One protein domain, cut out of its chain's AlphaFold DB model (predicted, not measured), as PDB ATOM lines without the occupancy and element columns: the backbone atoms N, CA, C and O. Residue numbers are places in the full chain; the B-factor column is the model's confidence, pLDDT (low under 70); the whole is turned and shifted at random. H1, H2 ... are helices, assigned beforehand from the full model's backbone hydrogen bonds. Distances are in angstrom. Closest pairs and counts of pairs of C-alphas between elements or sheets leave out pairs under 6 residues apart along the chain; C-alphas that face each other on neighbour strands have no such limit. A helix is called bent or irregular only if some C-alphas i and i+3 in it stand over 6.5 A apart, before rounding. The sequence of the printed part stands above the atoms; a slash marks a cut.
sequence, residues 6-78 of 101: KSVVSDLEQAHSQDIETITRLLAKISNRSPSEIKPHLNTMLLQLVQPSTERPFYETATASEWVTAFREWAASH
ATOM      1  N   LYS A   6     -46.799 -35.071  20.456       67.75
ATOM      2  CA  LYS A   6     -46.198 -36.110  21.306       67.75
ATOM      3  C   LYS A   6     -44.824 -36.570  20.817       67.75
ATOM      4  O   LYS A   6     -43.984 -36.862  21.655       67.75
ATOM      5  N   SER A   7     -44.586 -36.631  19.502       75.38
ATOM      6  CA  SER A   7     -43.271 -37.030  18.982       75.38
ATOM      7  C   SER A   7     -42.237 -35.945  19.260       75.38
ATOM      8  O   SER A   7     -41.161 -36.245  19.749       75.38
ATOM      9  N   VAL A   8     -42.612 -34.678  19.069       80.00
ATOM     10  CA  VAL A   8     -41.717 -33.534  19.283       80.00
ATOM     11  C   VAL A   8     -41.321 -33.380  20.756       80.00
ATOM     12  O   VAL A   8     -40.172 -33.062  21.047       80.00
ATOM     13  N   VAL A   9     -42.230 -33.647  21.703       81.69
ATOM     14  CA  VAL A   9     -41.876 -33.658  23.134       81.69
ATOM     15  C   VAL A   9     -40.924 -34.802  23.470       81.69
ATOM     16  O   VAL A   9     -39.983 -34.578  24.223       81.69
ATOM     17  N   SER A  10     -41.105 -35.996  22.900       84.19
ATOM     18  CA  SER A  10     -40.148 -37.094  23.094       84.19
ATOM     19  C   SER A  10     -38.773 -36.786  22.494       84.19
ATOM     20  O   SER A  10     -37.760 -37.079  23.127       84.19
ATOM     21  N   ASP A  11     -38.724 -36.137  21.330       86.50
ATOM     22  CA  ASP A  11     -37.471 -35.698  20.707       86.50
ATOM     23  C   ASP A  11     -36.756 -34.648  21.582       86.50
ATOM     24  O   ASP A  11     -35.543 -34.718  21.787       86.50
ATOM     25  N   LEU A  12     -37.514 -33.710  22.166       84.69
ATOM     26  CA  LEU A  12     -37.015 -32.703  23.108       84.69
ATOM     27  C   LEU A  12     -36.522 -33.338  24.419       84.69
ATOM     28  O   LEU A  12     -35.453 -32.980  24.916       84.69
ATOM     29  N   GLU A  13     -37.274 -34.301  24.961       85.00
ATOM     30  CA  GLU A  13     -36.895 -35.071  26.150       85.00
ATOM     31  C   GLU A  13     -35.588 -35.836  25.940       85.00
ATOM     32  O   GLU A  13     -34.761 -35.915  26.850       85.00
ATOM     33  N   GLN A  14     -35.381 -36.370  24.737       87.00
ATOM     34  CA  GLN A  14     -34.165 -37.085  24.383       87.00
ATOM     35  C   GLN A  14     -32.979 -36.133  24.183       87.00
ATOM     36  O   GLN A  14     -31.901 -36.382  24.729       87.00
ATOM     37  N   ALA A  15     -33.173 -35.034  23.449       90.62
ATOM     38  CA  ALA A  15     -32.123 -34.057  23.160       90.62
ATOM     39  C   ALA A  15     -31.642 -33.300  24.410       90.62
ATOM     40  O   ALA A  15     -30.449 -33.033  24.543       90.62
ATOM     41  N   HIS A  16     -32.551 -33.001  25.344       91.12
ATOM     42  CA  HIS A  16     -32.292 -32.177  26.534       91.12
ATOM     43  C   HIS A  16     -32.474 -32.945  27.852       91.12
ATOM     44  O   HIS A  16     -32.836 -32.372  28.881       91.12
ATOM     45  N   SER A  17     -32.222 -34.254  27.837       90.81
ATOM     46  CA  SER A  17     -32.461 -35.151  28.978       90.81
ATOM     47  C   SER A  17     -31.823 -34.679  30.293       90.81
ATOM     48  O   SER A  17     -32.480 -34.691  31.336       90.81
ATOM     49  N   GLN A  18     -30.575 -34.201  30.250       92.69
ATOM     50  CA  GLN A  18     -29.854 -33.711  31.430       92.69
ATOM     51  C   GLN A  18     -30.459 -32.417  32.004       92.69
ATOM     52  O   GLN A  18     -30.564 -32.261  33.227       92.69
ATOM     53  N   ASP A  19     -30.894 -31.504  31.136       93.31
ATOM     54  CA  ASP A  19     -31.519 -30.245  31.545       93.31
ATOM     55  C   ASP A  19     -32.888 -30.508  32.174       93.31
ATOM     56  O   ASP A  19     -33.192 -29.997  33.252       93.31
ATOM     57  N   ILE A  20     -33.687 -31.383  31.560       92.12
ATOM     58  CA  ILE A  20     -35.008 -31.772  32.068       92.12
ATOM     59  C   ILE A  20     -34.892 -32.477  33.420       92.12
ATOM     60  O   ILE A  20     -35.699 -32.222  34.319       92.12
ATOM     61  N   GLU A  21     -33.878 -33.319  33.619       93.06
ATOM     62  CA  GLU A  21     -33.627 -33.937  34.920       93.06
ATOM     63  C   GLU A  21     -33.256 -32.891  35.980       93.06
ATOM     64  O   GLU A  21     -33.788 -32.907  37.096       93.06
ATOM     65  N   THR A  22     -32.391 -31.942  35.624       96.12
ATOM     66  CA  THR A  22     -31.984 -30.847  36.514       96.12
ATOM     67  C   THR A  22     -33.187 -29.990  36.914       96.12
ATOM     68  O   THR A  22     -33.407 -29.745  38.103       96.12
ATOM     69  N   ILE A  23     -34.020 -29.607  35.943       93.69
ATOM     70  CA  ILE A  23     -35.265 -28.860  36.159       93.69
ATOM     71  C   ILE A  23     -36.217 -29.656  37.057       93.69
ATOM     72  O   ILE A  23     -36.748 -29.109  38.023       93.69
ATOM     73  N   THR A  24     -36.387 -30.957  36.807       94.50
ATOM     74  CA  THR A  24     -37.250 -31.824  37.622       94.50
ATOM     75  C   THR A  24     -36.797 -31.844  39.083       94.50
ATOM     76  O   THR A  24     -37.623 -31.706  39.987       94.50
ATOM     77  N   ARG A  25     -35.488 -31.965  39.339       94.56
ATOM     78  CA  ARG A  25     -34.925 -31.956  40.701       94.56
ATOM     79  C   ARG A  25     -35.102 -30.604  41.393       94.56
ATOM     80  O   ARG A  25     -35.436 -30.567  42.578       94.56
ATOM     81  N   LEU A  26     -34.900 -29.499  40.675       96.12
ATOM     82  CA  LEU A  26     -35.101 -28.151  41.213       96.12
ATOM     83  C   LEU A  26     -36.568 -27.907  41.572       96.12
ATOM     84  O   LEU A  26     -36.860 -27.477  42.687       96.12
ATOM     85  N   LEU A  27     -37.493 -28.244  40.673       93.19
ATOM     86  CA  LEU A  27     -38.929 -28.109  40.909       93.19
ATOM     87  C   LEU A  27     -39.407 -28.998  42.061       93.19
ATOM     88  O   LEU A  27     -40.183 -28.538  42.896       93.19
ATOM     89  N   ALA A  28     -38.907 -30.232  42.162       94.81
ATOM     90  CA  ALA A  28     -39.159 -31.124  43.295       94.81
ATOM     91  C   ALA A  28     -38.722 -30.487  44.627       94.81
ATOM     92  O   ALA A  28     -39.495 -30.447  45.584       94.81
ATOM     93  N   LYS A  29     -37.522 -29.891  44.661       95.00
ATOM     94  CA  LYS A  29     -36.996 -29.199  45.845       95.00
ATOM     95  C   LYS A  29     -37.817 -27.962  46.222       95.00
ATOM     96  O   LYS A  29     -38.094 -27.763  47.398       95.00
ATOM     97  N   ILE A  30     -38.204 -27.141  45.245       95.81
ATOM     98  CA  ILE A  30     -38.967 -25.901  45.473       95.81
ATOM     99  C   ILE A  30     -40.394 -26.208  45.937       95.81
ATOM    100  O   ILE A  30     -40.911 -25.555  46.837       95.81
ATOM    101  N   SER A  31     -41.031 -27.212  45.335       91.25
ATOM    102  CA  SER A  31     -42.414 -27.594  45.648       91.25
ATOM    103  C   SER A  31     -42.544 -28.536  46.849       91.25
ATOM    104  O   SER A  31     -43.666 -28.839  47.252       91.25
ATOM    105  N   ASN A  32     -41.421 -28.996  47.412       94.19
ATOM    106  CA  ASN A  32     -41.357 -30.018  48.456       94.19
ATOM    107  C   ASN A  32     -42.106 -31.314  48.073       94.19
ATOM    108  O   ASN A  32     -42.800 -31.915  48.891       94.19
ATOM    109  N   ARG A  33     -41.986 -31.717  46.802       93.06
ATOM    110  CA  ARG A  33     -42.588 -32.932  46.226       93.06
ATOM    111  C   ARG A  33     -41.512 -33.858  45.684       93.06
ATOM    112  O   ARG A  33     -40.376 -33.448  45.459       93.06
ATOM    113  N   SER A  34     -41.863 -35.115  45.441       92.19
ATOM    114  CA  SER A  34     -40.939 -36.056  44.810       92.19
ATOM    115  C   SER A  34     -40.741 -35.744  43.314       92.19
ATOM    116  O   SER A  34     -41.670 -35.287  42.640       92.19
ATOM    117  N   PRO A  35     -39.564 -36.051  42.736       89.44
ATOM    118  CA  PRO A  35     -39.342 -35.946  41.291       89.44
ATOM    119  C   PRO A  35     -40.375 -36.715  40.452       89.44
ATOM    120  O   PRO A  35     -40.770 -36.255  39.382       89.44
ATOM    121  N   SER A  36     -40.858 -37.859  40.952       89.06
ATOM    122  CA  SER A  36     -41.907 -38.668  40.321       89.06
ATOM    123  C   SER A  36     -43.262 -37.967  40.254       89.06
ATOM    124  O   SER A  36     -43.981 -38.146  39.276       89.06
ATOM    125  N   GLU A  37     -43.605 -37.154  41.254       91.19
ATOM    126  CA  GLU A  37     -44.845 -36.367  41.254       91.19
ATOM    127  C   GLU A  37     -44.742 -35.144  40.342       91.19
ATOM    128  O   GLU A  37     -45.739 -34.713  39.775       91.19
ATOM    129  N   ILE A  38     -43.538 -34.590  40.166       93.06
ATOM    130  CA  ILE A  38     -43.307 -33.403  39.332       93.06
ATOM    131  C   ILE A  38     -43.208 -33.731  37.846       93.06
ATOM    132  O   ILE A  38     -43.712 -32.968  37.023       93.06
ATOM    133  N   LYS A  39     -42.607 -34.869  37.491       89.31
ATOM    134  CA  LYS A  39     -42.426 -35.295  36.098       89.31
ATOM    135  C   LYS A  39     -43.698 -35.190  35.226       89.31
ATOM    136  O   LYS A  39     -43.608 -34.594  34.155       89.31
ATOM    137  N   PRO A  40     -44.894 -35.664  35.639       91.56
ATOM    138  CA  PRO A  40     -46.104 -35.511  34.821       91.56
ATOM    139  C   PRO A  40     -46.540 -34.048  34.627       91.56
ATOM    140  O   PRO A  40     -47.069 -33.694  33.569       91.56
ATOM    141  N   HIS A  41     -46.306 -33.180  35.615       90.62
ATOM    142  CA  HIS A  41     -46.613 -31.752  35.509       90.62
ATOM    143  C   HIS A  41     -45.669 -31.047  34.535       90.62
ATOM    144  O   HIS A  41     -46.131 -30.309  33.666       90.62
ATOM    145  N   LEU A  42     -44.368 -31.333  34.628       91.00
ATOM    146  CA  LEU A  42     -43.375 -30.817  33.689       91.00
ATOM    147  C   LEU A  42     -43.694 -31.259  32.255       91.00
ATOM    148  O   LEU A  42     -43.717 -30.428  31.352       91.00
ATOM    149  N   ASN A  43     -44.049 -32.529  32.053       89.62
ATOM    150  CA  ASN A  43     -44.410 -33.044  30.730       89.62
ATOM    151  C   ASN A  43     -45.657 -32.363  30.154       89.62
ATOM    152  O   ASN A  43     -45.729 -32.125  28.950       89.62
ATOM    153  N   THR A  44     -46.621 -31.999  31.002       90.50
ATOM    154  CA  THR A  44     -47.798 -31.227  30.575       90.50
ATOM    155  C   THR A  44     -47.402 -29.823  30.114       90.50
ATOM    156  O   THR A  44     -47.870 -29.376  29.069       90.50
ATOM    157  N   MET A  45     -46.501 -29.149  30.835       89.50
ATOM    158  CA  MET A  45     -45.991 -27.829  30.443       89.50
ATOM    159  C   MET A  45     -45.198 -27.894  29.131       89.50
ATOM    160  O   MET A  45     -45.416 -27.076  28.243       89.50
ATOM    161  N   LEU A  46     -44.332 -28.900  28.966       89.56
ATOM    162  CA  LEU A  46     -43.591 -29.120  27.718       89.56
ATOM    163  C   LEU A  46     -44.538 -29.373  26.537       89.56
ATOM    164  O   LEU A  46     -44.358 -28.795  25.468       89.56
ATOM    165  N   LEU A  47     -45.595 -30.165  26.740       87.19
ATOM    166  CA  LEU A  47     -46.637 -30.372  25.732       87.19
ATOM    167  C   LEU A  47     -47.366 -29.079  25.361       87.19
ATOM    168  O   LEU A  47     -47.738 -28.929  24.202       87.19
ATOM    169  N   GLN A  48     -47.596 -28.172  26.308       84.25
ATOM    170  CA  GLN A  48     -48.226 -26.877  26.037       84.25
ATOM    171  C   GLN A  48     -47.296 -25.915  25.293       84.25
ATOM    172  O   GLN A  48     -47.777 -25.161  24.459       84.25
ATOM    173  N   LEU A  49     -45.987 -25.958  25.556       83.94
ATOM    174  CA  LEU A  49     -44.992 -25.124  24.869       83.94
ATOM    175  C   LEU A  49     -44.748 -25.564  23.423       83.94
ATOM    176  O   LEU A  49     -44.514 -24.735  22.550       83.94
ATOM    177  N   VAL A  50     -44.768 -26.876  23.181       83.44
ATOM    178  CA  VAL A  50     -44.542 -27.459  21.851       83.44
ATOM    179  C   VAL A  50     -45.801 -27.403  20.988       83.44
ATOM    180  O   VAL A  50     -45.717 -27.379  19.760       83.44
ATOM    181  N   GLN A  51     -46.980 -27.390  21.609       76.88
ATOM    182  CA  GLN A  51     -48.207 -27.143  20.870       76.88
ATOM    183  C   GLN A  51     -48.256 -25.668  20.468       76.88
ATOM    184  O   GLN A  51     -48.119 -24.806  21.334       76.88
ATOM    185  N   PRO A  52     -48.473 -25.351  19.177       66.00
ATOM    186  CA  PRO A  52     -48.794 -23.985  18.801       66.00
ATOM    187  C   PRO A  52     -50.002 -23.557  19.630       66.00
ATOM    188  O   PRO A  52     -50.966 -24.320  19.743       66.00
ATOM    189  N   SER A  53     -49.929 -22.373  20.243       64.94
ATOM    190  CA  SER A  53     -51.058 -21.803  20.970       64.94
ATOM    191  C   SER A  53     -52.285 -21.900  20.071       64.94
ATOM    192  O   SER A  53     -52.311 -21.324  18.986       64.94
ATOM    193  N   THR A  54     -53.296 -22.654  20.498       63.50
ATOM    194  CA  THR A  54     -54.542 -22.824  19.737       63.50
ATOM    195  C   THR A  54     -55.307 -21.504  19.591       63.50
ATOM    196  O   THR A  54     -56.326 -21.447  18.902       63.50
ATOM    197  N   GLU A  55     -54.839 -20.440  20.245       72.06
ATOM    198  CA  GLU A  55     -55.275 -19.079  19.984       72.06
ATOM    199  C   GLU A  55     -54.927 -18.705  18.548       72.06
ATOM    200  O   GLU A  55     -53.775 -18.471  18.179       72.06
ATOM    201  N   ARG A  56     -55.973 -18.682  17.724       81.69
ATOM    202  CA  ARG A  56     -55.898 -18.125  16.384       81.69
ATOM    203  C   ARG A  56     -55.430 -16.672  16.486       81.69
ATOM    204  O   ARG A  56     -55.877 -15.953  17.386       81.69
ATOM    205  N   PRO A  57     -54.556 -16.238  15.572       86.38
ATOM    206  CA  PRO A  57     -53.987 -14.904  15.623       86.38
ATOM    207  C   PRO A  57     -55.085 -13.838  15.571       86.38
ATOM    208  O   PRO A  57     -56.152 -14.053  14.995       86.38
ATOM    209  N   PHE A  58     -54.807 -12.670  16.154       90.19
ATOM    210  CA  PHE A  58     -55.764 -11.565  16.287       90.19
ATOM    211  C   PHE A  58     -56.471 -11.221  14.965       90.19
ATOM    212  O   PHE A  58     -57.674 -10.979  14.954       90.19
ATOM    213  N   TYR A  59     -55.761 -11.279  13.832       88.88
ATOM    214  CA  TYR A  59     -56.348 -10.973  12.525       88.88
ATOM    215  C   TYR A  59     -57.438 -11.959  12.072       88.88
ATOM    216  O   TYR A  59     -58.253 -11.600  11.226       88.88
ATOM    217  N   GLU A  60     -57.473 -13.174  12.625       90.69
ATOM    218  CA  GLU A  60     -58.482 -14.199  12.320       90.69
ATOM    219  C   GLU A  60     -59.681 -14.166  13.269       90.69
ATOM    220  O   GLU A  60     -60.735 -14.709  12.937       90.69
ATOM    221  N   THR A  61     -59.522 -13.595  14.465       92.69
ATOM    222  CA  THR A  61     -60.510 -13.695  15.552       92.69
ATOM    223  C   THR A  61     -61.157 -12.374  15.919       92.69
ATOM    224  O   THR A  61     -62.287 -12.382  16.404       92.69
ATOM    225  N   ALA A  62     -60.477 -11.255  15.681       93.75
ATOM    226  CA  ALA A  62     -60.969  -9.948  16.069       93.75
ATOM    227  C   ALA A  62     -62.172  -9.513  15.226       93.75
ATOM    228  O   ALA A  62     -62.191  -9.591  13.994       93.75
ATOM    229  N   THR A  63     -63.176  -8.980  15.910       96.56
ATOM    230  CA  THR A  63     -64.286  -8.249  15.309       96.56
ATOM    231  C   THR A  63     -63.802  -6.939  14.691       96.56
ATOM    232  O   THR A  63     -62.748  -6.405  15.037       96.56
ATOM    233  N   ALA A  64     -64.613  -6.352  13.806       96.06
ATOM    234  CA  ALA A  64     -64.307  -5.049  13.216       96.06
ATOM    235  C   ALA A  64     -64.079  -3.955  14.282       96.06
ATOM    236  O   ALA A  64     -63.200  -3.111  14.126       96.06
ATOM    237  N   SER A  65     -64.836  -3.983  15.383       96.94
ATOM    238  CA  SER A  65     -64.699  -3.017  16.479       96.94
ATOM    239  C   SER A  65     -63.387  -3.183  17.245       96.94
ATOM    240  O   SER A  65     -62.737  -2.187  17.567       96.94
ATOM    241  N   GLU A  66     -62.974  -4.423  17.514       97.00
ATOM    242  CA  GLU A  66     -61.687  -4.721  18.158       97.00
ATOM    243  C   GLU A  66     -60.526  -4.298  17.262       97.00
ATOM    244  O   GLU A  66     -59.593  -3.651  17.729       97.00
ATOM    245  N   TRP A  67     -60.635  -4.550  15.958       96.88
ATOM    246  CA  TRP A  67     -59.677  -4.075  14.964       96.88
ATOM    247  C   TRP A  67     -59.532  -2.554  14.952       96.88
ATOM    248  O   TRP A  67     -58.419  -2.038  15.022       96.88
ATOM    249  N   VAL A  68     -60.650  -1.823  14.884       97.19
ATOM    250  CA  VAL A  68     -60.639  -0.351  14.892       97.19
ATOM    251  C   VAL A  68     -60.029   0.183  16.185       97.19
ATOM    252  O   VAL A  68     -59.290   1.167  16.154       97.19
ATOM    253  N   THR A  69     -60.324  -0.457  17.315       97.69
ATOM    254  CA  THR A  69     -59.803  -0.054  18.626       97.69
ATOM    255  C   THR A  69     -58.297  -0.275  18.702       97.69
ATOM    256  O   THR A  69     -57.561   0.689  18.906       97.69
ATOM    257  N   ALA A  70     -57.832  -1.494  18.417       96.38
ATOM    258  CA  ALA A  70     -56.412  -1.837  18.426       96.38
ATOM    259  C   ALA A  70     -55.604  -0.957  17.459       96.38
ATOM    260  O   ALA A  70     -54.521  -0.482  17.797       96.38
ATOM    261  N   PHE A  71     -56.149  -0.672  16.272       95.31
ATOM    262  CA  PHE A  71     -55.502   0.214  15.309       95.31
ATOM    263  C   PHE A  71     -55.356   1.647  15.837       95.31
ATOM    264  O   PHE A  71     -54.300   2.261  15.685       95.31
ATOM    265  N   ARG A  72     -56.400   2.191  16.472       96.00
ATOM    266  CA  ARG A  72     -56.357   3.541  17.053       96.00
ATOM    267  C   ARG A  72     -55.368   3.633  18.205       96.00
ATOM    268  O   ARG A  72     -54.630   4.609  18.275       96.00
ATOM    269  N   GLU A  73     -55.336   2.631  19.077       96.88
ATOM    270  CA  GLU A  73     -54.377   2.559  20.182       96.88
ATOM    271  C   GLU A  73     -52.940   2.477  19.668       96.88
ATOM    272  O   GLU A  73     -52.079   3.240  20.103       96.88
ATOM    273  N   TRP A  74     -52.694   1.619  18.675       95.19
ATOM    274  CA  TRP A  74     -51.398   1.526  18.013       95.19
ATOM    275  C   TRP A  74     -50.980   2.874  17.409       95.19
ATOM    276  O   TRP A  74     -49.887   3.360  17.700       95.19
ATOM    277  N   ALA A  75     -51.858   3.533  16.650       92.38
ATOM    278  CA  ALA A  75     -51.568   4.838  16.058       92.38
ATOM    279  C   ALA A  75     -51.288   5.920  17.120       92.38
ATOM    280  O   ALA A  75     -50.374   6.725  16.952       92.38
ATOM    281  N   ALA A  76     -52.034   5.916  18.230       93.38
ATOM    282  CA  ALA A  76     -51.871   6.866  19.332       93.38
ATOM    283  C   ALA A  76     -50.623   6.605  20.195       93.38
ATOM    284  O   ALA A  76     -50.150   7.509  20.878       93.38
ATOM    285  N   SER A  77     -50.071   5.388  20.173       93.62
ATOM    286  CA  SER A  77     -48.849   5.048  20.917       93.62
ATOM    287  C   SER A  77     -47.567   5.659  20.330       93.62
ATOM    288  O   SER A  77     -46.519   5.627  20.976       93.62
ATOM    289  N   HIS A  78     -47.633   6.228  19.122       86.94
ATOM    290  CA  HIS A  78     -46.484   6.812  18.435       86.94
ATOM    291  C   HIS A  78     -46.342   8.309  18.722       86.94
ATOM    292  O   HIS A  78     -47.309   9.030  18.962       86.94
TER     293      HIS A  78
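What this domain is: This is residues 6 to 78 of the 101 residues of an uncharacterized protein of Nostoc minutum NIES-26 (UniProt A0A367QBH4). Three helices, H1, H2 and H3, are gathered at one end of a long, drawn-out shape, and the helix H5 lies at the far end with the short H4 near it; a stretched link between H3 and H4, which includes residues 52 to 57 that stand free, joins the two ends. In the three-helix end, H1 and H2 make a corner and H3 folds back at a steep tilt to both. The printed part has 73 residues with five named helices, H1 to H5 in that order along the chain, and no named strand; the class is all helix. The whole is extended, with a radius of gyration of the C-alphas of 19.6 A, and the C-alphas span 50 by 28 by 21 A.

How they stand to each other: H1, residues 6 to 15, is close but not clearly touching H2, residues 17 to 31: their closest C-alphas, those of Glu 13 and Ile 20, are 7.0 A apart, and their lines are about perpendicular at 82 degrees. H3, residues 35 to 50, touches H2 with its residues 35 to 42 alone, meeting residues 24 to 28 of H2; the closest C-alphas, those of Ala 28 and Pro 35, are 5.2 A apart. H2 and H3 run opposite ways at a steep tilt of 62 degrees. With residues 46 to 50 alone, H3 touches H1, where the closest C-alphas, those of Val 9 and Leu 47, are 6.3 A apart. H1 and H3 run opposite ways at a steep tilt of 65 degrees. H4, residues 58 to 61, is apart from H1, H2 and H3. H4 is near H5, residues 64 to 76, with 6 pairs of C-alphas within 10 A and the closest at 8.0 A. H5 is apart from H1, H2 and H3. Every O i to N i+4 pair is within hydrogen-bond range in H1, H2 and H5, and 10 of 12 are in H3; H4 is too short for such a pair.

Where its parts are: H1 begins at C-alpha 6, at (-46.198, -36.110, 21.306), and is 14.3 A long from first to last C-alpha. H2 is 20.8 A long. H3 is 21.8 A long and ends at C-alpha 50, at (-44.542, -27.459, 21.851); it is irregular, but only just, with C-alphas 37 and 40 at 6.6 A. H4 is 5.3 A long. H5 is 18.3 A long and ends at C-alpha 76, at (-51.871, 6.866, 19.332).

The domain as a whole: The two C-alphas farthest apart, those of Ser 36 and Ala 76, are 51.1 A apart. The printed part has no cut. The links H1 to H2, H2 to H3 and H4 to H5 are tight, and the link H3 to H4, of 7 residues, is short. The mean pLDDT of the printed part is 89.3, and residue 6 and residues 52 to 54 are under 70.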